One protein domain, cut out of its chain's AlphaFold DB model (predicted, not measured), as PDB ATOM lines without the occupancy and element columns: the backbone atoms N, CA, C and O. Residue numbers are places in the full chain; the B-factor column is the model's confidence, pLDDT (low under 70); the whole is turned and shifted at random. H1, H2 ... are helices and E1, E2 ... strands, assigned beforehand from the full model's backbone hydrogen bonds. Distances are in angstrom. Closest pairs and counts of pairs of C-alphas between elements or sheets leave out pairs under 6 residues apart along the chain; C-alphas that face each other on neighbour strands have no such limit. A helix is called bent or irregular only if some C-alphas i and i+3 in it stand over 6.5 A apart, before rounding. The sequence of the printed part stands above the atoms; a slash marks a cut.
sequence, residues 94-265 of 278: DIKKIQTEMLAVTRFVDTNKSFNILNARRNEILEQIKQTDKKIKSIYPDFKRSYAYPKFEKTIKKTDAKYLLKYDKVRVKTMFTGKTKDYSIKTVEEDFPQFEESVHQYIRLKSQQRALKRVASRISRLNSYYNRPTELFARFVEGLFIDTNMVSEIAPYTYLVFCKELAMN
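This is residues 94 to 265 of the 278 residues of an uncharacterized protein of Candidatus Gastranaerophilales bacterium HUM_21 (UniProt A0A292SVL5). The domain is a long shaft of two helices, H2 and H6, side by side and running opposite ways, with a cluster of smaller parts at each end. One end has the two-stranded hairpin E1 and E2 with the short helices H3, H4 and H5; at the other end H1 packs on the kinked H7 and on H8, and residues 259 to 265, of which 259 to 263 belong to H8, stick out. The printed part has 172 residues with eight named helices and two named strands, in the order H1 H2 H3 H4 E1 E2 H5 H6 H7 H8; the sheet, in the order E1 - E2, is antiparallel, and the class is mostly helix. The whole is extended, with a radius of gyration of the C-alphas of 24.4 A, and its outline is flat, spanning 76 by 40 by 22 A.

E1, residues 169 to 173, and E2, residues 180 to 184, form an antiparallel hairpin, their directions at 160 degrees. N 170 and O 183 are 2.9 A apart and N 172 and O 181 are 2.8 A apart, both within hydrogen-bond range. H5, residues 185 to 191, follows E2 directly; its closest C-alpha pair with E2 is that of Tyr 183 and Asp 191, 6.9 A. H4, residues 160 to 163, has Tyr 163 closest to Val 170 of E1, their C-alphas 7.0 A apart. H6, residues 197 to 226, is the hub, touching three helices. With its residues 200 to 207 alone it touches H5, at a shallow tilt of 12 degrees, opposite ways, a helical hairpin; the closest C-alphas are those of Ile 185 and Arg 204, 6.3 A. H2, residues 114 to 139, touches H6 at a shallow tilt of 25 degrees, opposite ways, the closest C-alphas being those of Ile 136 and Ser 198, 5.5 A. H3, residues 150 to 156, only just touches H6, with 3 pairs of C-alphas within 8 A, and is about perpendicular to it at 81 degrees; the closest are those of Phe 152 and Val 199, 5.9 A. H1, residues 95 to 109, touches H7, residues 229 to 250, with the C-alphas of Thr 106 and Arg 235 closest at 5.3 A; the two are only just about perpendicular, at 70.2 degrees. With residues 97 to 102 alone H1 touches H8, residues 252 to 263, about perpendicular at 81 degrees, the C-alphas of Ile 98 and Thr 254 closest at 5.3 A. H2 and H7 are apart, and so are H6 and H8. Every O i to N i+4 pair is within hydrogen-bond range in H1, H6 and H8; the counts are 21 of 22 in H2, 2 of 3 in H3, 16 of 18 in H7 and 1 of 3 in H5, which has 1 of 4 O i to N i+3 pairs within range, while H4 is too short for an O i to N i+4 pair.

H1 begins at C-alpha 95, (152.799, 120.557, 219.067), and is 20.3 A long. H2 is 38.2 A long, and H6, the longest helix, runs 43.1 A from C-alpha 197 at (204.033, 125.146, 200.583) to C-alpha 226. H3 is 9.8 A long, H4 6.0 A, and E1 and E2 13.5 A each. H5, 9.3 A long, is irregular, with C-alphas 186 and 189 8.0 A apart. H7, 17.8 A long, is irregular too, with C-alphas 242 and 245 9.3 A apart, and has a kink of 130 degrees near residue 243. H8 is 16.6 A long and ends at C-alpha 263, (136.819, 113.839, 210.560).

The two C-alphas farthest apart are those of Thr 177 and Met 264, 77.6 A. The printed part runs from 94 to 265 with no cut and no long link. The mean pLDDT of the printed part is 92.4; residues 111 to 114, of which 114 belongs to H2, are under 70.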
ATOM      1  N   ASP A  94     149.890 117.891 221.286       97.69
ATOM      2  CA  ASP A  94     151.319 118.061 221.567       97.69
ATOM      3  C   ASP A  94     152.053 118.562 220.313       97.69
ATOM      4  O   ASP A  94     152.502 117.790 219.459       97.69
ATOM      5  N   ILE A  95     152.185 119.886 220.217       97.31
ATOM      6  CA  ILE A  95     152.799 120.557 219.067       97.31
ATOM      7  C   ILE A  95     154.279 120.215 218.905       97.31
ATOM      8  O   ILE A  95     154.758 120.105 217.777       97.31
ATOM      9  N   LYS A  96     155.022 119.989 219.996       97.19
ATOM     10  CA  LYS A  96     156.448 119.630 219.897       97.19
ATOM     11  C   LYS A  96     156.614 118.258 219.255       97.19
ATOM     12  O   LYS A  96     157.499 118.072 218.411       97.19
ATOM     13  N   LYS A  97     155.756 117.309 219.636       98.06
ATOM     14  CA  LYS A  97     155.727 115.977 219.031       98.06
ATOM     15  C   LYS A  97     155.307 116.045 217.563       98.06
ATOM     16  O   LYS A  97     156.026 115.507 216.722       98.06
ATOM     17  N   ILE A  98     154.241 116.787 217.250       98.19
ATOM     18  CA  ILE A  98     153.774 116.999 215.868       98.19
ATOM     19  C   ILE A  98     154.870 117.603 214.993       98.19
ATOM     20  O   ILE A  98     155.180 117.072 213.931       98.19
ATOM     21  N   GLN A  99     155.519 118.675 215.449       97.62
ATOM     22  CA  GLN A  99     156.589 119.322 214.694       97.62
ATOM     23  C   GLN A  99     157.743 118.350 214.400       97.62
ATOM     24  O   GLN A  99     158.290 118.352 213.296       97.62
ATOM     25  N   THR A 100     158.111 117.517 215.377       97.81
ATOM     26  CA  THR A 100     159.192 116.534 215.230       97.81
ATOM     27  C   THR A 100     158.847 115.475 214.184       97.81
ATOM     28  O   THR A 100     159.658 115.194 213.299       97.81
ATOM     29  N   GLU A 101     157.638 114.926 214.254       98.31
ATOM     30  CA  GLU A 101     157.140 113.914 213.322       98.31
ATOM     31  C   GLU A 101     156.940 114.481 211.904       98.31
ATOM     32  O   GLU A 101     157.430 113.905 210.931       98.31
ATOM     33  N   MET A 102     156.337 115.666 211.760       97.81
ATOM     34  CA  MET A 102     156.185 116.335 210.460       97.81
ATOM     35  C   MET A 102     157.529 116.683 209.812       97.81
ATOM     36  O   MET A 102     157.666 116.617 208.588       97.81
ATOM     37  N   LEU A 103     158.551 117.028 210.603       95.31
ATOM     38  CA  LEU A 103     159.895 117.257 210.076       95.31
ATOM     39  C   LEU A 103     160.525 115.953 209.564       95.31
ATOM     40  O   LEU A 103     161.260 115.975 208.574       95.31
ATOM     41  N   ALA A 104     160.244 114.818 210.210       94.31
ATOM     42  CA  ALA A 104     160.666 113.508 209.723       94.31
ATOM     43  C   ALA A 104     159.970 113.160 208.396       94.31
ATOM     44  O   ALA A 104     160.654 112.799 207.438       94.31
ATOM     45  N   VAL A 105     158.657 113.395 208.290       95.25
ATOM     46  CA  VAL A 105     157.905 113.240 207.029       95.25
ATOM     47  C   VAL A 105     158.440 114.175 205.945       95.25
ATOM     48  O   VAL A 105     158.669 113.749 204.820       95.25
ATOM     49  N   THR A 106     158.760 115.426 206.281       93.69
ATOM     50  CA  THR A 106     159.364 116.382 205.339       93.69
ATOM     51  C   THR A 106     160.675 115.857 204.755       93.69
ATOM     52  O   THR A 106     160.928 116.022 203.566       93.69
ATOM     53  N   ARG A 107     161.508 115.191 205.564       89.88
ATOM     54  CA  ARG A 107     162.758 114.568 205.094       89.88
ATOM     55  C   ARG A 107     162.515 113.332 204.227       89.88
ATOM     56  O   ARG A 107     163.328 113.066 203.347       89.88
ATOM     57  N   PHE A 108     161.435 112.594 204.479       90.19
ATOM     58  CA  PHE A 108     160.997 111.478 203.640       90.19
ATOM     59  C   PHE A 108     160.513 111.972 202.268       90.19
ATOM     60  O   PHE A 108     161.029 111.523 201.244       90.19
ATOM     61  N   VAL A 109     159.611 112.956 202.246       88.94
ATOM     62  CA  VAL A 109     159.059 113.560 201.019       88.94
ATOM     63  C   VAL A 109     160.141 114.270 200.211       88.94
ATOM     64  O   VAL A 109     160.236 114.106 198.996       88.94
ATOM     65  N   ASP A 110     161.016 115.024 200.878       80.69
ATOM     66  CA  ASP A 110     162.162 115.671 200.246       80.69
ATOM     67  C   ASP A 110     163.368 114.732 200.131       80.69
ATOM     68  O   ASP A 110     164.515 115.168 200.214       80.69
ATOM     69  N   THR A 111     163.155 113.455 199.804       62.38
ATOM     70  CA  THR A 111     164.229 112.566 199.318       62.38
ATOM     71  C   THR A 111     164.873 113.055 198.000       62.38
ATOM     72  O   THR A 111     165.635 112.340 197.347       62.38
ATOM     73  N   ASN A 112     164.696 114.333 197.642       52.09
ATOM     74  CA  ASN A 112     165.695 115.093 196.919       52.09
ATOM     75  C   ASN A 112     167.032 115.061 197.657       52.09
ATOM     76  O   ASN A 112     167.257 115.631 198.725       52.09
ATOM     77  N   LYS A 113     167.988 114.487 196.942       57.31
ATOM     78  CA  LYS A 113     169.418 114.467 197.212       57.31
ATOM     79  C   LYS A 113     169.985 115.789 197.770       57.31
ATOM     80  O   LYS A 113     171.006 115.734 198.426       57.31
ATOM     81  N   SER A 114     169.371 116.959 197.572       68.50
ATOM     82  CA  SER A 114     169.868 118.278 197.995       68.50
ATOM     83  C   SER A 114     170.325 118.367 199.458       68.50
ATOM     84  O   SER A 114     171.463 118.770 199.690       68.50
ATOM     85  N   PHE A 115     169.502 118.003 200.451       75.56
ATOM     86  CA  PHE A 115     169.900 118.147 201.862       75.56
ATOM     87  C   PHE A 115     171.012 117.161 202.243       75.56
ATOM     88  O   PHE A 115     172.021 117.548 202.839       75.56
ATOM     89  N   ASN A 116     170.880 115.902 201.816       80.25
ATOM     90  CA  ASN A 116     171.880 114.858 202.049       80.25
ATOM     91  C   ASN A 116     173.198 115.143 201.307       80.25
ATOM     92  O   ASN A 116     174.261 115.027 201.906       80.25
ATOM     93  N   ILE A 117     173.148 115.619 200.059       83.88
ATOM     94  CA  ILE A 117     174.301 116.092 199.274       83.88
ATOM     95  C   ILE A 117     174.965 117.267 199.980       83.88
ATOM     96  O   ILE A 117     176.188 117.305 200.082       83.88
ATOM     97  N   LEU A 118     174.194 118.243 200.466       87.50
ATOM     98  CA  LEU A 118     174.758 119.391 201.174       87.50
ATOM     99  C   LEU A 118     175.460 118.955 202.464       87.50
ATOM    100  O   LEU A 118     176.542 119.464 202.756       87.50
ATOM    101  N   ASN A 119     174.894 118.000 203.204       87.75
ATOM    102  CA  ASN A 119     175.530 117.440 204.397       87.75
ATOM    103  C   ASN A 119     176.771 116.602 204.065       87.75
ATOM    104  O   ASN A 119     177.809 116.798 204.694       87.75
ATOM    105  N   ALA A 120     176.715 115.743 203.046       90.38
ATOM    106  CA  ALA A 120     177.873 114.992 202.568       90.38
ATOM    107  C   ALA A 120     179.000 115.946 202.147       90.38
ATOM    108  O   ALA A 120     180.123 115.855 202.642       90.38
ATOM    109  N   ARG A 121     178.671 116.971 201.353       92.12
ATOM    110  CA  ARG A 121     179.619 118.003 200.922       92.12
ATOM    111  C   ARG A 121     180.192 118.798 202.092       92.12
ATOM    112  O   ARG A 121     181.367 119.162 202.077       92.12
ATOM    113  N   ARG A 122     179.381 119.100 203.108       94.25
ATOM    114  CA  ARG A 122     179.849 119.739 204.345       94.25
ATOM    115  C   ARG A 122     180.905 118.872 205.028       94.25
ATOM    116  O   ARG A 122     181.940 119.407 205.422       94.25
ATOM    117  N   ASN A 123     180.656 117.570 205.145       94.94
ATOM    118  CA  ASN A 123     181.573 116.623 205.778       94.94
ATOM    119  C   ASN A 123     182.879 116.484 204.985       94.94
ATOM    120  O   ASN A 123     183.951 116.585 205.574       94.94
ATOM    121  N   GLU A 124     182.811 116.383 203.654       95.94
ATOM    122  CA  GLU A 124     183.997 116.394 202.784       95.94
ATOM    123  C   GLU A 124     184.873 117.633 203.015       95.94
ATOM    124  O   GLU A 124     186.086 117.527 203.191       95.94
ATOM    125  N   ILE A 125     184.266 118.827 203.044       95.50
ATOM    126  CA  ILE A 125     185.003 120.081 203.258       95.50
ATOM    127  C   ILE A 125     185.623 120.113 204.663       95.50
ATOM    128  O   ILE A 125     186.738 120.604 204.829       95.50
ATOM    129  N   LEU A 126     184.927 119.593 205.680       96.19
ATOM    130  CA  LEU A 126     185.468 119.498 207.038       96.19
ATOM    131  C   LEU A 126     186.703 118.593 207.095       96.19
ATOM    132  O   LEU A 126     187.680 118.963 207.747       96.19
ATOM    133  N   GLU A 127     186.690 117.459 206.396       96.12
ATOM    134  CA  GLU A 127     187.857 116.576 206.310       96.12
ATOM    135  C   GLU A 127     189.019 117.227 205.557       96.12
ATOM    136  O   GLU A 127     190.149 117.210 206.046       96.12
ATOM    137  N   GLN A 128     188.750 117.914 204.443       95.12
ATOM    138  CA  GLN A 128     189.771 118.689 203.726       95.12
ATOM    139  C   GLN A 128     190.420 119.751 204.627       95.12
ATOM    140  O   GLN A 128     191.644 119.858 204.677       95.12
ATOM    141  N   ILE A 129     189.614 120.483 205.404       95.75
ATOM    142  CA  ILE A 129     190.106 121.472 206.373       95.75
ATOM    143  C   ILE A 129     190.984 120.811 207.437       95.75
ATOM    144  O   ILE A 129     192.021 121.366 207.797       95.75
ATOM    145  N   LYS A 130     190.591 119.644 207.966       95.44
ATOM    146  CA  LYS A 130     191.389 118.908 208.961       95.44
ATOM    147  C   LYS A 130     192.733 118.468 208.382       95.44
ATOM    148  O   LYS A 130     193.749 118.603 209.057       95.44
ATOM    149  N   GLN A 131     192.751 117.960 207.151       95.00
ATOM    150  CA  GLN A 131     193.982 117.545 206.475       95.00
ATOM    151  C   GLN A 131     194.917 118.736 206.228       95.00
ATOM    152  O   GLN A 131     196.099 118.662 206.560       95.00
ATOM    153  N   THR A 132     194.394 119.852 205.717       93.81
ATOM    154  CA  THR A 132     195.181 121.074 205.501       93.81
ATOM    155  C   THR A 132     195.696 121.665 206.823       93.81
ATOM    156  O   THR A 132     196.862 122.044 206.900       93.81
ATOM    157  N   ASP A 133     194.887 121.680 207.892       93.88
ATOM    158  CA  ASP A 133     195.314 122.125 209.233       93.88
ATOM    159  C   ASP A 133     196.472 121.274 209.777       93.88
ATOM    160  O   ASP A 133     197.441 121.824 210.294       93.88
ATOM    161  N   LYS A 134     196.414 119.943 209.608       94.38
ATOM    162  CA  LYS A 134     197.502 119.031 210.002       94.38
ATOM    163  C   LYS A 134     198.800 119.320 209.243       94.38
ATOM    164  O   LYS A 134     199.852 119.389 209.873       94.38
ATOM    165  N   LYS A 135     198.730 119.530 207.921       93.50
ATOM    166  CA  LYS A 135     199.906 119.867 207.097       93.50
ATOM    167  C   LYS A 135     200.588 121.142 207.591       93.50
ATOM    168  O   LYS A 135     201.787 121.127 207.840       93.50
ATOM    169  N   ILE A 136     199.822 122.208 207.823       94.12
ATOM    170  CA  ILE A 136     200.377 123.482 208.308       94.12
ATOM    171  C   ILE A 136     200.980 123.316 209.710       94.12
ATOM    172  O   ILE A 136     202.097 123.767 209.949       94.12
ATOM    173  N   LYS A 137     200.281 122.633 210.626       94.88
ATOM    174  CA  LYS A 137     200.748 122.440 212.009       94.88
ATOM    175  C   LYS A 137     202.007 121.597 212.142       94.88
ATOM    176  O   LYS A 137     202.726 121.774 213.117       94.88
ATOM    177  N   SER A 138     202.276 120.708 211.184       93.19
ATOM    178  CA  SER A 138     203.517 119.927 211.182       93.19
ATOM    179  C   SER A 138     204.769 120.808 211.082       93.19
ATOM    180  O   SER A 138     205.807 120.445 211.620       93.19
ATOM    181  N   ILE A 139     204.646 121.988 210.460       94.00
ATOM    182  CA  ILE A 139     205.732 122.963 210.287       94.00
ATOM    183  C   ILE A 139     205.564 124.148 211.257       94.00
ATOM    184  O   ILE A 139     206.544 124.674 211.775       94.00
ATOM    185  N   TYR A 140     204.320 124.544 211.552       92.62
ATOM    186  CA  TYR A 140     203.978 125.663 212.441       92.62
ATOM    187  C   TYR A 140     203.023 125.218 213.561       92.62
ATOM    188  O   TYR A 140     201.808 125.406 213.446       92.62
ATOM    189  N   PRO A 141     203.529 124.638 214.664       91.69
ATOM    190  CA  PRO A 141     202.687 124.119 215.748       91.69
ATOM    191  C   PRO A 141     201.807 125.176 216.436       91.69
ATOM    192  O   PRO A 141     200.737 124.855 216.952       91.69
ATOM    193  N   ASP A 142     202.221 126.448 216.415       92.81
ATOM    194  CA  ASP A 142     201.481 127.597 216.953       92.81
ATOM    195  C   ASP A 142     200.285 128.019 216.077       92.81
ATOM    196  O   ASP A 142     199.464 128.851 216.481       92.81
ATOM    197  N   PHE A 143     200.156 127.442 214.879       94.00
ATOM    198  CA  PHE A 143     199.090 127.756 213.944       94.00
ATOM    199  C   PHE A 143     197.696 127.409 214.492       94.00
ATOM    200  O   PHE A 143     197.396 126.279 214.890       94.00
ATOM    201  N   LYS A 144     196.779 128.381 214.411       91.00
ATOM    202  CA  LYS A 144     195.358 128.209 214.744       91.00
ATOM    203  C   LYS A 144     194.481 128.567 213.545       91.00
ATOM    204  O   LYS A 144     194.313 129.743 213.230       91.00
ATOM    205  N   ARG A 145     193.818 127.569 212.944       88.44
ATOM    206  CA  ARG A 145     192.922 127.740 211.776       88.44
ATOM    207  C   ARG A 145     191.845 128.820 211.916       88.44
ATOM    208  O   ARG A 145     191.427 129.389 210.907       88.44
ATOM    209  N   SER A 146     191.366 129.069 213.135       84.50
ATOM    210  CA  SER A 146     190.286 130.026 213.409       84.50
ATOM    211  C   SER A 146     190.741 131.485 213.337       84.50
ATOM    212  O   SER A 146     189.899 132.367 213.203       84.50
ATOM    213  N   TYR A 147     192.050 131.745 213.397       89.25
ATOM    214  CA  TYR A 147     192.611 133.090 213.453       89.25
ATOM    215  C   TYR A 147     193.402 133.432 212.182       89.25
ATOM    216  O   TYR A 147     193.761 132.575 211.366       89.25
ATOM    217  N   ALA A 148     193.632 134.728 211.977       89.38
ATOM    218  CA  ALA A 148     194.650 135.203 211.051       89.38
ATOM    219  C   ALA A 148     196.023 134.726 211.541       89.38
ATOM    220  O   ALA A 148     196.280 134.763 212.744       89.38
ATOM    221  N   TYR A 149     196.897 134.288 210.631       93.69
ATOM    222  CA  TYR A 149     198.269 133.940 210.995       93.69
ATOM    223  C   TYR A 149     199.203 135.028 210.457       93.69
ATOM    224  O   TYR A 149     199.437 135.068 209.244       93.69
ATOM    225  N   PRO A 150     199.701 135.946 211.312       91.88
ATOM    226  CA  PRO A 150     200.379 137.156 210.854       91.88
ATOM    227  C   PRO A 150     201.569 136.889 209.935       91.88
ATOM    228  O   PRO A 150     201.748 137.632 208.975       91.88
ATOM    229  N   LYS A 151     202.338 135.816 210.179       90.81
ATOM    230  CA  LYS A 151     203.495 135.445 209.348       90.81
ATOM    231  C   LYS A 151     203.086 135.232 207.888       90.81
ATOM    232  O   LYS A 151     203.650 135.862 207.000       90.81
ATOM    233  N   PHE A 152     202.048 134.430 207.645       93.81
ATOM    234  CA  PHE A 152     201.556 134.177 206.288       93.81
ATOM    235  C   PHE A 152     200.869 135.403 205.694       93.81
ATOM    236  O   PHE A 152     201.118 135.755 204.543       93.81
ATOM    237  N   GLU A 153     200.043 136.108 206.471       91.94
ATOM    238  CA  GLU A 153     199.345 137.287 205.953       91.94
ATOM    239  C   GLU A 153     200.297 138.406 205.526       91.94
ATOM    240  O   GLU A 153     200.037 139.066 204.519       91.94
ATOM    241  N   LYS A 154     201.395 138.627 206.258       92.94
ATOM    242  CA  LYS A 154     202.380 139.669 205.932       92.94
ATOM    243  C   LYS A 154     203.067 139.385 204.593       92.94
ATOM    244  O   LYS A 154     203.286 140.320 203.825       92.94
ATOM    245  N   THR A 155     203.346 138.115 204.300       92.00
ATOM    246  CA  THR A 155     203.911 137.663 203.019       92.00
ATOM    247  C   THR A 155     202.888 137.785 201.889       92.00
ATOM    248  O   THR A 155     203.165 138.405 200.865       92.00
ATOM    249  N   ILE A 156     201.664 137.292 202.098       93.44
ATOM    250  CA  ILE A 156     200.614 137.269 201.070       93.44
ATOM    251  C   ILE A 156     200.160 138.685 200.683       93.44
ATOM    252  O   ILE A 156     199.978 138.969 199.498       93.44
ATOM    253  N   LYS A 157     200.005 139.600 201.655       92.12
ATOM    254  CA  LYS A 157     199.497 140.973 201.435       92.12
ATOM    255  C   LYS A 157     200.345 141.810 200.475       92.12
ATOM    256  O   LYS A 157     199.816 142.757 199.894       92.12
ATOM    257  N   LYS A 158     201.621 141.460 200.295       89.25
ATOM    258  CA  LYS A 158     202.546 142.128 199.364       89.25
ATOM    259  C   LYS A 158     202.345 141.718 197.901       89.25
ATOM    260  O   LYS A 158     202.975 142.292 197.023       89.25
ATOM    261  N   THR A 159     201.482 140.742 197.637       91.44
ATOM    262  CA  THR A 159     201.255 140.169 196.305       91.44
ATOM    263  C   THR A 159     199.770 140.198 195.943       91.44
ATOM    264  O   THR A 159     198.907 140.438 196.794       91.44
ATOM    265  N   ASP A 160     199.454 139.870 194.692       91.75
ATOM    266  CA  ASP A 160     198.069 139.713 194.242       91.75
ATOM    267  C   ASP A 160     197.359 138.502 194.879       91.75
ATOM    268  O   ASP A 160     196.127 138.469 194.941       91.75
ATOM    269  N   ALA A 161     198.089 137.564 195.500       93.50
ATOM    270  CA  ALA A 161     197.492 136.455 196.247       93.50
ATOM    271  C   ALA A 161     196.626 136.922 197.433       93.50
ATOM    272  O   ALA A 161     195.759 136.181 197.900       93.50
ATOM    273  N   LYS A 162     196.772 138.176 197.894       94.44
ATOM    274  CA  LYS A 162     195.887 138.781 198.908       94.44
ATOM    275  C   LYS A 162     194.409 138.711 198.530       94.44
ATOM    276  O   LYS A 162     193.554 138.596 199.409       94.44
ATOM    277  N   TYR A 163     194.094 138.751 197.236       94.12
ATOM    278  CA  TYR A 163     192.722 138.635 196.756       94.12
ATOM    279  C   TYR A 163     192.187 137.201 196.910       94.12
ATOM    280  O   TYR A 163     191.003 137.020 197.206       94.12
ATOM    281  N   LEU A 164     193.056 136.185 196.840       94.88
ATOM    282  CA  LEU A 164     192.700 134.776 197.046       94.88
ATOM    283  C   LEU A 164     192.358 134.438 198.514       94.88
ATOM    284  O   LEU A 164     191.663 133.458 198.810       94.88
ATOM    285  N   LEU A 165     192.732 135.311 199.459       93.25
ATOM    286  CA  LEU A 165     192.250 135.248 200.845       93.25
ATOM    287  C   LEU A 165     190.756 135.586 200.977       93.25
ATOM    288  O   LEU A 165     190.144 135.245 201.992       93.25
ATOM    289  N   LYS A 166     190.149 136.217 199.963       92.69
ATOM    290  CA  LYS A 166     188.723 136.587 199.941       92.69
ATOM    291  C   LYS A 166     187.918 135.846 198.871       92.69
ATOM    292  O   LYS A 166     186.745 135.563 199.100       92.69
ATOM    293  N   TYR A 167     188.538 135.497 197.747       94.44
ATOM    294  CA  TYR A 167     187.875 134.923 196.573       94.44
ATOM    295  C   TYR A 167     188.602 133.670 196.073       94.44
ATOM    296  O   TYR A 167     189.787 133.498 196.325       94.44
ATOM    297  N   ASP A 168     187.905 132.788 195.352       93.19
ATOM    298  CA  ASP A 168     188.514 131.536 194.853       93.19
ATOM    299  C   ASP A 168     189.111 131.688 193.438       93.19
ATOM    300  O   ASP A 168     189.959 130.899 193.008       93.19
ATOM    301  N   LYS A 169     188.655 132.710 192.706       94.50
ATOM    302  CA  LYS A 169     189.144 133.114 191.388       94.50
ATOM    303  C   LYS A 169     188.977 134.621 191.245       94.50
ATOM    304  O   LYS A 169     187.918 135.142 191.600       94.50
ATOM    305  N   VAL A 170     189.999 135.307 190.747       94.50
ATOM    306  CA  VAL A 170     189.999 136.764 190.569       94.50
ATOM    307  C   VAL A 170     190.700 137.156 189.282       94.50
ATOM    308  O   VAL A 170     191.666 136.518 188.884       94.50
ATOM    309  N   ARG A 171     190.226 138.236 188.665       93.44
ATOM    310  CA  ARG A 171     190.931 138.946 187.601       93.44
ATOM    311  C   ARG A 171     191.478 140.234 188.188       93.44
ATOM    312  O   ARG A 171     190.701 141.067 188.653       93.44
ATOM    313  N   VAL A 172     192.793 140.390 188.192       90.62
ATOM    314  CA  VAL A 172     193.468 141.574 188.725       90.62
ATOM    315  C   VAL A 172     193.984 142.401 187.560       90.62
ATOM    316  O   VAL A 172     194.680 141.890 186.684       90.62
ATOM    317  N   LYS A 173     193.621 143.684 187.539       88.69
ATOM    318  CA  LYS A 173     194.126 144.660 186.573       88.69
ATOM    319  C   LYS A 173     195.242 145.465 187.228       88.69
ATOM    320  O   LYS A 173     195.015 146.114 188.247       88.69
ATOM    321  N   THR A 174     196.434 145.443 186.644       82.88
ATOM    322  CA  THR A 174     197.549 146.267 187.115       82.88
ATOM    323  C   THR A 174     197.265 147.734 186.791       82.88
ATOM    324  O   THR A 174     197.001 148.081 185.640       82.88
ATOM    325  N   MET A 175     197.314 148.595 187.811       72.94
ATOM    326  CA  MET A 175     196.836 149.984 187.740       72.94
ATOM    327  C   MET A 175     197.578 150.831 186.688       72.94
ATOM    328  O   MET A 175     196.950 151.643 186.022       72.94
ATOM    329  N   PHE A 176     198.878 150.589 186.486       71.38
ATOM    330  CA  PHE A 176     199.722 151.399 185.595       71.38
ATOM    331  C   PHE A 176     199.868 150.852 184.171       71.38
ATOM    332  O   PHE A 176     200.027 151.622 183.234       71.38
ATOM    333  N   THR A 177     199.816 149.532 183.978       77.25
ATOM    334  CA  THR A 177     200.023 148.912 182.654       77.25
ATOM    335  C   THR A 177     198.723 148.470 181.991       77.25
ATOM    336  O   THR A 177     198.739 148.021 180.850       77.25
ATOM    337  N   GLY A 178     197.601 148.508 182.719       78.50
ATOM    338  CA  GLY A 178     196.307 148.018 182.247       78.50
ATOM    339  C   GLY A 178     196.244 146.505 182.010       78.50
ATOM    340  O   GLY A 178     195.166 145.999 181.699       78.50
ATOM    341  N   LYS A 179     197.357 145.779 182.187       84.50
ATOM    342  CA  LYS A 179     197.442 144.330 181.995       84.50
ATOM    343  C   LYS A 179     196.549 143.621 183.006       84.50
ATOM    344  O   LYS A 179     196.537 143.956 184.189       84.50
ATOM    345  N   THR A 180     195.814 142.626 182.529       89.75
ATOM    346  CA  THR A 180     194.957 141.780 183.359       89.75
ATOM    347  C   THR A 180     195.584 140.410 183.531       89.75
ATOM    348  O   THR A 180     195.988 139.796 182.545       89.75
ATOM    349  N   LYS A 181     195.625 139.919 184.768       91.50
ATOM    350  CA  LYS A 181     196.001 138.543 185.093       91.50
ATOM    351  C   LYS A 181     194.875 137.861 185.856       91.50
ATOM    352  O   LYS A 181     194.239 138.478 186.711       91.50
ATOM    353  N   ASP A 182     194.640 136.597 185.532       93.69
ATOM    354  CA  ASP A 182     193.651 135.758 186.198       93.69
ATOM    355  C   ASP A 182     194.372 134.850 187.196       93.69
ATOM    356  O   ASP A 182     195.300 134.148 186.821       93.69
ATOM    357  N   TYR A 183     193.927 134.863 188.452       93.94
ATOM    358  CA  TYR A 183     194.467 134.038 189.532       93.94
ATOM    359  C   TYR A 183     193.385 133.115 190.084       93.94
ATOM    360  O   TYR A 183     192.219 133.516 190.216       93.94
ATOM    361  N   SER A 184     193.754 131.893 190.470       94.94
ATOM    362  CA  SER A 184     192.836 130.946 191.107       94.94
ATOM    363  C   SER A 184     193.500 130.143 192.219       94.94
ATOM    364  O   SER A 184     194.692 129.882 192.195       94.94
ATOM    365  N   ILE A 185     192.697 129.669 193.175       93.88
ATOM    366  CA  ILE A 185     193.142 128.699 194.191       93.88
ATOM    367  C   ILE A 185     193.664 127.403 193.554       93.88
ATOM    368  O   ILE A 185     194.481 126.717 194.159       93.88
ATOM    369  N   LYS A 186     193.174 127.042 192.359       92.94
ATOM    370  CA  LYS A 186     193.608 125.828 191.654       92.94
ATOM    371  C   LYS A 186     195.037 125.917 191.128       92.94
ATOM    372  O   LYS A 186     195.655 124.873 191.011       92.94
ATOM    373  N   THR A 187     195.487 127.125 190.807       93.31
ATOM    374  CA  THR A 187     196.778 127.412 190.178       93.31
ATOM    375  C   THR A 187     197.700 128.188 191.120       93.31
ATOM    376  O   THR A 187     198.590 128.907 190.686       93.31
ATOM    377  N   VAL A 188     197.423 128.151 192.431       93.69
ATOM    378  CA  VAL A 188     198.067 129.057 193.394       93.69
ATOM    379  C   VAL A 188     199.563 128.773 193.527       93.69
ATOM    380  O   VAL A 188     200.331 129.691 193.808       93.69
ATOM    381  N   GLU A 189     199.967 127.526 193.308       93.69
ATOM    382  CA  GLU A 189     201.357 127.092 193.291       93.69
ATOM    383  C   GLU A 189     202.101 127.628 192.062       93.69
ATOM    384  O   GLU A 189     203.181 128.196 192.213       93.69
ATOM    385  N   GLU A 190     201.515 127.520 190.864       92.81
ATOM    386  CA  GLU A 190     202.132 128.007 189.625       92.81
ATOM    387  C   GLU A 190     202.115 129.538 189.525       92.81
ATOM    388  O   GLU A 190     203.058 130.144 189.018       92.81
ATOM    389  N   ASP A 191     201.052 130.175 190.022       92.31
ATOM    390  CA  ASP A 191     200.877 131.628 189.990       92.31
ATOM    391  C   ASP A 191     201.772 132.348 191.016       92.31
ATOM    392  O   ASP A 191     202.115 133.523 190.831       92.31
ATOM    393  N   PHE A 192     202.128 131.664 192.112       93.88
ATOM    394  CA  PHE A 192     202.944 132.202 193.203       93.88
ATOM    395  C   PHE A 192     204.026 131.204 193.664       93.88
ATOM    396  O   PHE A 192     204.021 130.796 194.832       93.88
ATOM    397  N   PRO A 193     204.988 130.833 192.797       94.75
ATOM    398  CA  PRO A 193     206.008 129.825 193.104       94.75
ATOM    399  C   PRO A 193     207.007 130.282 194.177       94.75
ATOM    400  O   PRO A 193     207.716 129.470 194.758       94.75
ATOM    401  N   GLN A 194     207.061 131.585 194.467       93.25
ATOM    402  CA  GLN A 194     207.910 132.159 195.512       93.25
ATOM    403  C   GLN A 194     207.431 131.856 196.937       93.25
ATOM    404  O   GLN A 194     208.117 132.198 197.900       93.25
ATOM    405  N   PHE A 195     206.217 131.333 197.098       93.94
ATOM    406  CA  PHE A 195     205.679 130.998 198.408       93.94
ATOM    407  C   PHE A 195     206.084 129.593 198.830       93.94
ATOM    408  O   PHE A 195     206.125 128.668 198.028       93.94
ATOM    409  N   GLU A 196     206.327 129.437 200.129       93.31
ATOM    410  CA  GLU A 196     206.458 128.123 200.742       93.31
ATOM    411  C   GLU A 196     205.123 127.370 200.687       93.31
ATOM    412  O   GLU A 196     204.050 127.967 200.823       93.31
ATOM    413  N   GLU A 197     205.196 126.041 200.621       93.19
ATOM    414  CA  GLU A 197     204.033 125.146 200.583       93.19
ATOM    415  C   GLU A 197     203.019 125.446 201.705       93.19
ATOM    416  O   GLU A 197     201.808 125.459 201.492       93.19
ATOM    417  N   SER A 198     203.488 125.778 202.914       93.69
ATOM    418  CA  SER A 198     202.611 126.134 204.041       93.69
ATOM    419  C   SER A 198     201.751 127.375 203.769       93.69
ATOM    420  O   SER A 198     200.609 127.461 204.232       93.69
ATOM    421  N   VAL A 199     202.270 128.332 202.994       94.56
ATOM    422  CA  VAL A 199     201.555 129.546 202.588       94.56
ATOM    423  C   VAL A 199     200.515 129.213 201.512       94.56
ATOM    424  O   VAL A 199     199.378 129.687 201.613       94.56
ATOM    425  N   HIS A 200     200.835 128.344 200.542       95.19
ATOM    426  CA  HIS A 200     199.848 127.830 199.575       95.19
ATOM    427  C   HIS A 200     198.713 127.080 200.281       95.19
ATOM    428  O   HIS A 200     197.531 127.369 200.058       95.19
ATOM    429  N   GLN A 201     199.055 126.188 201.214       94.94
ATOM    430  CA  GLN A 201     198.087 125.461 202.039       94.94
ATOM    431  C   GLN A 201     197.221 126.408 202.877       94.94
ATOM    432  O   GLN A 201     196.011 126.198 202.990       94.94
ATOM    433  N   TYR A 202     197.781 127.496 203.411       96.06
ATOM    434  CA  TYR A 202     197.003 128.512 204.122       96.06
ATOM    435  C   TYR A 202     195.981 129.221 203.219       96.06
ATOM    436  O   TYR A 202     194.832 129.428 203.624       96.06
ATOM    437  N   ILE A 203     196.355 129.557 201.982       95.31
ATOM    438  CA  ILE A 203     195.432 130.152 201.003       95.31
ATOM    439  C   ILE A 203     194.299 129.163 200.663       95.31
ATOM    440  O   ILE A 203     193.117 129.534 200.694       95.31
ATOM    441  N   ARG A 204     194.634 127.885 200.427       95.44
ATOM    442  CA  ARG A 204     193.657 126.802 200.202       95.44
ATOM    443  C   ARG A 204     192.721 126.618 201.400       95.44
ATOM    444  O   ARG A 204     191.509 126.513 201.213       95.44
ATOM    445  N   LEU A 205     193.244 126.684 202.626       95.62
ATOM    446  CA  LEU A 205     192.447 126.611 203.851       95.62
ATOM    447  C   LEU A 205     191.396 127.726 203.910       95.62
ATOM    448  O   LEU A 205     190.234 127.465 204.226       95.62
ATOM    449  N   LYS A 206     191.763 128.974 203.578       95.25
ATOM    450  CA  LYS A 206     190.805 130.094 203.552       95.25
ATOM    451  C   LYS A 206     189.697 129.876 202.519       95.25
ATOM    452  O   LYS A 206     188.535 130.156 202.817       95.25
ATOM    453  N   SER A 207     190.019 129.316 201.353       94.88
ATOM    454  CA  SER A 207     189.022 128.887 200.356       94.88
ATOM    455  C   SER A 207     188.058 127.835 200.910       94.88
ATOM    456  O   SER A 207     186.837 128.024 200.870       94.88
ATOM    457  N   GLN A 208     188.581 126.772 201.524       95.75
ATOM    458  CA  GLN A 208     187.764 125.712 202.121       95.75
ATOM    459  C   GLN A 208     186.856 126.249 203.242       95.75
ATOM    460  O   GLN A 208     185.674 125.914 203.289       95.75
ATOM    461  N   GLN A 209     187.354 127.147 204.101       94.81
ATOM    462  CA  GLN A 209     186.554 127.802 205.146       94.81
ATOM    463  C   GLN A 209     185.385 128.612 204.561       94.81
ATOM    464  O   GLN A 209     184.260 128.544 205.066       94.81
ATOM    465  N   ARG A 210     185.609 129.344 203.460       94.88
ATOM    466  CA  ARG A 210     184.531 130.047 202.743       94.88
ATOM    467  C   ARG A 210     183.535 129.070 202.125       94.88
ATOM    468  O   ARG A 210     182.326 129.292 202.218       94.88
ATOM    469  N   ALA A 211     184.013 127.988 201.510       94.94
ATOM    470  CA  ALA A 211     183.159 126.937 200.963       94.94
ATOM    471  C   ALA A 211     182.267 126.313 202.051       94.94
ATOM    472  O   ALA A 211     181.053 126.231 201.857       94.94
ATOM    473  N   LEU A 212     182.835 125.996 203.218       95.50
ATOM    474  CA  LEU A 212     182.099 125.498 204.379       95.50
ATOM    475  C   LEU A 212     181.012 126.484 204.820       95.50
ATOM    476  O   LEU A 212     179.861 126.086 204.978       95.50
ATOM    477  N   LYS A 213     181.344 127.777 204.958       94.38
ATOM    478  CA  LYS A 213     180.376 128.822 205.337       94.38
ATOM    479  C   LYS A 213     179.210 128.908 204.347       94.38
ATOM    480  O   LYS A 213     178.059 129.034 204.765       94.38
ATOM    481  N   ARG A 214     179.484 128.816 203.039       93.50
ATOM    482  CA  ARG A 214     178.445 128.823 201.992       93.50
ATOM    483  C   ARG A 214     177.506 127.624 202.122       93.50
ATOM    484  O   ARG A 214     176.292 127.813 202.087       93.50
ATOM    485  N   VAL A 215     178.049 126.418 202.299       93.69
ATOM    486  CA  VAL A 215     177.251 125.191 202.467       93.69
ATOM    487  C   VAL A 215     176.441 125.239 203.765       93.69
ATOM    488  O   VAL A 215     175.233 125.025 203.732       93.69
ATOM    489  N   ALA A 216     177.059 125.622 204.885       92.50
ATOM    490  CA  ALA A 216     176.379 125.756 206.173       92.50
ATOM    491  C   ALA A 216     175.220 126.767 206.120       92.50
ATOM    492  O   ALA A 216     174.134 126.488 206.618       92.50
ATOM    493  N   SER A 217     175.411 127.909 205.450       92.62
ATOM    494  CA  SER A 217     174.345 128.902 205.257       92.62
ATOM    495  C   SER A 217     173.184 128.368 204.411       92.62
ATOM    496  O   SER A 217     172.033 128.713 204.677       92.62
ATOM    497  N   ARG A 218     173.455 127.527 203.402       90.88
ATOM    498  CA  ARG A 218     172.403 126.866 202.612       90.88
ATOM    499  C   ARG A 218     171.623 125.855 203.453       90.88
ATOM    500  O   ARG A 218     170.400 125.895 203.429       90.88
ATOM    501  N   ILE A 219     172.316 125.022 204.234       90.06
ATOM    502  CA  ILE A 219     171.691 124.062 205.162       90.06
ATOM    503  C   ILE A 219     170.808 124.792 206.178       90.06
ATOM    504  O   ILE A 219     169.665 124.410 206.385       90.06
ATOM    505  N   SER A 220     171.310 125.875 206.778       90.81
ATOM    506  CA  SER A 220     170.547 126.676 207.741       90.81
ATOM    507  C   SER A 220     169.287 127.286 207.119       90.81
ATOM    508  O   SER A 220     168.224 127.217 207.730       90.81
ATOM    509  N   ARG A 221     169.375 127.814 205.891       90.25
ATOM    510  CA  ARG A 221     168.209 128.325 205.156       90.25
ATOM    511  C   ARG A 221     167.172 127.238 204.876       90.25
ATOM    512  O   ARG A 221     165.995 127.479 205.107       90.25
ATOM    513  N   LEU A 222     167.607 126.056 204.432       88.25
ATOM    514  CA  LEU A 222     166.710 124.916 204.212       88.25
ATOM    515  C   LEU A 222     166.047 124.458 205.512       88.25
ATOM    516  O   LEU A 222     164.837 124.301 205.547       88.25
ATOM    517  N   ASN A 223     166.812 124.326 206.597       89.12
ATOM    518  CA  ASN A 223     166.255 123.977 207.902       89.12
ATOM    519  C   ASN A 223     165.225 125.010 208.368       89.12
ATOM    520  O   ASN A 223     164.161 124.630 208.834       89.12
ATOM    521  N   SER A 224     165.518 126.305 208.230       90.94
ATOM    522  CA  SER A 224     164.563 127.358 208.583       90.94
ATOM    523  C   SER A 224     163.286 127.276 207.747       90.94
ATOM    524  O   SER A 224     162.208 127.475 208.291       90.94
ATOM    525  N   TYR A 225     163.398 126.955 206.458       90.62
ATOM    526  CA  TYR A 225     162.255 126.759 205.572       90.62
ATOM    527  C   TYR A 225     161.424 125.526 205.963       90.62
ATOM    528  O   TYR A 225     160.227 125.660 206.180       90.62
ATOM    529  N   TYR A 226     162.054 124.364 206.169       90.62
ATOM    530  CA  TYR A 226     161.366 123.123 206.562       90.62
ATOM    531  C   TYR A 226     160.764 123.155 207.962       90.62
ATOM    532  O   TYR A 226     159.925 122.324 208.263       90.62
ATOM    533  N   ASN A 227     161.176 124.085 208.822       92.62
ATOM    534  CA  ASN A 227     160.571 124.255 210.142       92.62
ATOM    535  C   ASN A 227     159.397 125.248 210.148       92.62
ATOM    536  O   ASN A 227     158.864 125.537 211.215       92.62
ATOM    537  N   ARG A 228     158.994 125.797 208.995       94.62
ATOM    538  CA  ARG A 228     157.810 126.665 208.925       94.62
ATOM    539  C   ARG A 228     156.539 125.822 209.083       94.62
ATOM    540  O   ARG A 228     156.431 124.818 208.384       94.62
ATOM    541  N   PRO A 229     155.557 126.232 209.910       95.19
ATOM    542  CA  PRO A 229     154.304 125.489 210.097       95.19
ATOM    543  C   PRO A 229     153.557 125.198 208.790       95.19
ATOM    544  O   PRO A 229     153.124 124.075 208.552       95.19
ATOM    545  N   THR A 230     153.476 126.195 207.909       94.81
ATOM    546  CA  THR A 230     152.955 126.061 206.538       94.81
ATOM    547  C   THR A 230     153.623 124.953 205.743       94.81
ATOM    548  O   THR A 230     152.941 124.102 205.181       94.81
ATOM    549  N   GLU A 231     154.951 124.931 205.734       95.19
ATOM    550  CA  GLU A 231     155.719 123.935 204.991       95.19
ATOM    551  C   GLU A 231     155.606 122.545 205.606       95.19
ATOM    552  O   GLU A 231     155.417 121.577 204.879       95.19
ATOM    553  N   LEU A 232     155.658 122.437 206.935       96.88
ATOM    554  CA  LEU A 232     155.479 121.167 207.638       96.88
ATOM    555  C   LEU A 232     154.122 120.535 207.316       96.88
ATOM    556  O   LEU A 232     154.059 119.347 207.004       96.88
ATOM    557  N   PHE A 233     153.051 121.331 207.330       97.69
ATOM    558  CA  PHE A 233     151.714 120.845 207.009       97.69
ATOM    559  C   PHE A 233     151.576 120.441 205.539       97.69
ATOM    560  O   PHE A 233     151.119 119.336 205.251       97.69
ATOM    561  N   ALA A 234     152.043 121.281 204.609       96.94
ATOM    562  CA  ALA A 234     152.018 120.967 203.182       96.94
ATOM    563  C   ALA A 234     152.817 119.702 202.847       96.94
ATOM    564  O   ALA A 234     152.349 118.853 202.091       96.94
ATOM    565  N   ARG A 235     153.992 119.524 203.462       96.12
ATOM    566  CA  ARG A 235     154.820 118.323 203.294       96.12
ATOM    567  C   ARG A 235     154.208 117.084 203.921       96.12
ATOM    568  O   ARG A 235     154.356 116.005 203.361       96.12
ATOM    569  N   PHE A 236     153.521 117.220 205.049       98.00
ATOM    570  CA  PHE A 236     152.810 116.104 205.659       98.00
ATOM    571  C   PHE A 236     151.688 115.586 204.747       98.00
ATOM    572  O   PHE A 236     151.634 114.391 204.478       98.00
ATOM    573  N   VAL A 237     150.860 116.480 204.196       97.81
ATOM    574  CA  VAL A 237     149.776 116.106 203.270       97.81
ATOM    575  C   VAL A 237     150.317 115.584 201.932       97.81
ATOM    576  O   VAL A 237     149.815 114.583 201.426       97.81
ATOM    577  N   GLU A 238     151.373 116.196 201.381       95.88
ATOM    578  CA  GLU A 238     152.095 115.665 200.209       95.88
ATOM    579  C   GLU A 238     152.615 114.245 200.487       95.88
ATOM    580  O   GLU A 238     152.488 113.362 199.644       95.88
ATOM    581  N   GLY A 239     153.152 114.000 201.686       95.81
ATOM    582  CA  GLY A 239     153.629 112.685 202.104       95.81
ATOM    583  C   GLY A 239     152.526 111.638 202.185       95.81
ATOM    584  O   GLY A 239     152.741 110.524 201.719       95.81
ATOM    585  N   LEU A 240     151.356 111.997 202.723       96.88
ATOM    586  CA  LEU A 240     150.196 111.101 202.762       96.88
ATOM    587  C   LEU A 240     149.778 110.676 201.351       96.88
ATOM    588  O   LEU A 240     149.496 109.509 201.128       96.88
ATOM    589  N   PHE A 241     149.813 111.588 200.378       94.81
ATOM    590  CA  PHE A 241     149.528 111.227 198.987       94.81
ATOM    591  C   PHE A 241     150.570 110.266 198.398       94.81
ATOM    592  O   PHE A 241     150.241 109.391 197.602       94.81
ATOM    593  N   ILE A 242     151.844 110.468 198.744       93.00
ATOM    594  CA  ILE A 242     152.948 109.663 198.217       93.00
ATOM    595  C   ILE A 242     152.914 108.245 198.795       93.00
ATOM    596  O   ILE A 242     153.059 107.286 198.037       93.00
ATOM    597  N   ASP A 243     152.783 108.122 200.116       94.75
ATOM    598  CA  ASP A 243     152.757 106.846 200.834       94.75
ATOM    599  C   ASP A 243     152.159 107.024 202.241       94.75
ATOM    600  O   ASP A 243     152.861 107.315 203.217       94.75
ATOM    601  N   THR A 244     150.843 106.837 202.353       95.69
ATOM    602  CA  THR A 244     150.115 106.913 203.629       95.69
ATOM    603  C   THR A 244     150.674 105.960 204.682       95.69
ATOM    604  O   THR A 244     150.785 106.344 205.848       95.69
ATOM    605  N   ASN A 245     151.044 104.736 204.293       96.12
ATOM    606  CA  ASN A 245     151.515 103.723 205.237       96.12
ATOM    607  C   ASN A 245     152.836 104.171 205.861       96.12
ATOM    608  O   ASN A 245     152.935 104.268 207.084       96.12
ATOM    609  N   MET A 246     153.804 104.563 205.028       96.00
ATOM    610  CA  MET A 246     155.092 105.075 205.495       96.00
ATOM    611  C   MET A 246     154.925 106.327 206.366       96.00
ATOM    612  O   MET A 246     155.573 106.454 207.403       96.00
ATOM    613  N   VAL A 247     154.037 107.257 205.998       97.06
ATOM    614  CA  VAL A 247     153.776 108.439 206.836       97.06
ATOM    615  C   VAL A 247     153.175 108.054 208.186       97.06
ATOM    616  O   VAL A 247     153.590 108.614 209.200       97.06
ATOM    617  N   SER A 248     152.253 107.092 208.229       97.19
ATOM    618  CA  SER A 248     151.659 106.618 209.483       97.19
ATOM    619  C   SER A 248     152.675 105.928 210.402       97.19
ATOM    620  O   SER A 248     152.554 106.022 211.621       97.19
ATOM    621  N   GLU A 249     153.718 105.312 209.839       97.69
ATOM    622  CA  GLU A 249     154.829 104.726 210.599       97.69
ATOM    623  C   GLU A 249     155.816 105.791 211.101       97.69
ATOM    624  O   GLU A 249     156.266 105.733 212.246       97.69
ATOM    625  N   ILE A 250     156.148 106.783 210.266       97.25
ATOM    626  CA  ILE A 250     157.086 107.866 210.613       97.25
ATOM    627  C   ILE A 250     156.475 108.842 211.629       97.25
ATOM    628  O   ILE A 250     157.180 109.362 212.497       97.25
ATOM    629  N   ALA A 251     155.182 109.129 211.493       98.25
ATOM    630  CA  ALA A 251     154.472 110.180 212.211       98.25
ATOM    631  C   ALA A 251     153.148 109.676 212.820       98.25
ATOM    632  O   ALA A 251     152.085 110.232 212.527       98.25
ATOM    633  N   PRO A 252     153.176 108.628 213.665       98.31
ATOM    634  CA  PRO A 252     151.965 107.944 214.119       98.31
ATOM    635  C   PRO A 252     151.055 108.842 214.957       98.31
ATOM    636  O   PRO A 252     149.834 108.788 214.822       98.31
ATOM    637  N   TYR A 253     151.620 109.698 215.814       98.56
ATOM    638  CA  TYR A 253     150.811 110.598 216.632       98.56
ATOM    639  C   TYR A 253     150.150 111.676 215.773       98.56
ATOM    640  O   TYR A 253     148.943 111.885 215.861       98.56
ATOM    641  N   THR A 254     150.930 112.317 214.906       98.50
ATOM    642  CA  THR A 254     150.458 113.359 213.992       98.50
ATOM    643  C   THR A 254     149.398 112.815 213.052       98.50
ATOM    644  O   THR A 254     148.387 113.476 212.849       98.50
ATOM    645  N   TYR A 255     149.584 111.603 212.524       98.44
ATOM    646  CA  TYR A 255     148.604 110.932 211.676       98.44
ATOM    647  C   TYR A 255     147.266 110.730 212.391       98.44
ATOM    648  O   TYR A 255     146.228 111.118 211.863       98.44
ATOM    649  N   LEU A 256     147.276 110.213 213.623       98.25
ATOM    650  CA  LEU A 256     146.044 110.019 214.394       98.25
ATOM    651  C   LEU A 256     145.335 111.340 214.707       98.25
ATOM    652  O   LEU A 256     144.114 111.434 214.560       98.25
ATOM    653  N   VAL A 257     146.086 112.369 215.114       98.19
ATOM    654  CA  VAL A 257     145.518 113.702 215.363       98.19
ATOM    655  C   VAL A 257     144.962 114.286 214.062       98.19
ATOM    656  O   VAL A 257     143.833 114.762 214.055       98.19
ATOM    657  N   PHE A 258     145.696 114.189 212.953       98.12
ATOM    658  CA  PHE A 258     145.241 114.651 211.645       98.12
ATOM    659  C   PHE A 258     143.935 113.973 211.228       98.12
ATOM    660  O   PHE A 258     142.985 114.665 210.882       98.12
ATOM    661  N   CYS A 259     143.839 112.644 211.319       97.06
ATOM    662  CA  CYS A 259     142.616 111.913 210.979       97.06
ATOM    663  C   CYS A 259     141.423 112.350 211.839       97.06
ATOM    664  O   CYS A 259     140.319 112.519 211.324       97.06
ATOM    665  N   LYS A 260     141.641 112.585 213.140       97.56
ATOM    666  CA  LYS A 260     140.610 113.115 214.040       97.56
ATOM    667  C   LYS A 260     140.141 114.507 213.599       97.56
ATOM    668  O   LYS A 260     138.941 114.726 213.470       97.56
ATOM    669  N   GLU A 261     141.064 115.436 213.362       96.88
ATOM    670  CA  GLU A 261     140.727 116.808 212.957       96.88
ATOM    671  C   GLU A 261     140.103 116.857 211.545       96.88
ATOM    672  O   GLU A 261     139.199 117.657 211.290       96.88
ATOM    673  N   LEU A 262     140.513 115.953 210.647       96.00
ATOM    674  CA  LEU A 262     139.919 115.762 209.321       96.00
ATOM    675  C   LEU A 262     138.459 115.302 209.433       96.00
ATOM    676  O   LEU A 262     137.589 115.885 208.792       96.00
ATOM    677  N   ALA A 263     138.177 114.320 210.295       94.81
ATOM    678  CA  ALA A 263     136.819 113.839 210.560       94.81
ATOM    679  C   ALA A 263     135.922 114.908 211.211       94.81
ATOM    680  O   ALA A 263     134.711 114.915 211.008       94.81
ATOM    681  N   MET A 264     136.516 115.848 211.952       94.25
ATOM    682  CA  MET A 264     135.831 117.027 212.500       94.25
ATOM    683  C   MET A 264     135.667 118.165 211.475       94.25
ATOM    684  O   MET A 264     135.255 119.264 211.843       94.25
ATOM    685  N   ASN A 265     135.986 117.921 210.198       92.38
ATOM    686  CA  ASN A 265     135.921 118.884 209.098       92.38
ATOM    687  C   ASN A 265     136.771 120.152 209.319       92.38
ATOM    688  O   ASN A 265     136.499 121.212 208.751       92.38
TER     689      ASN A 265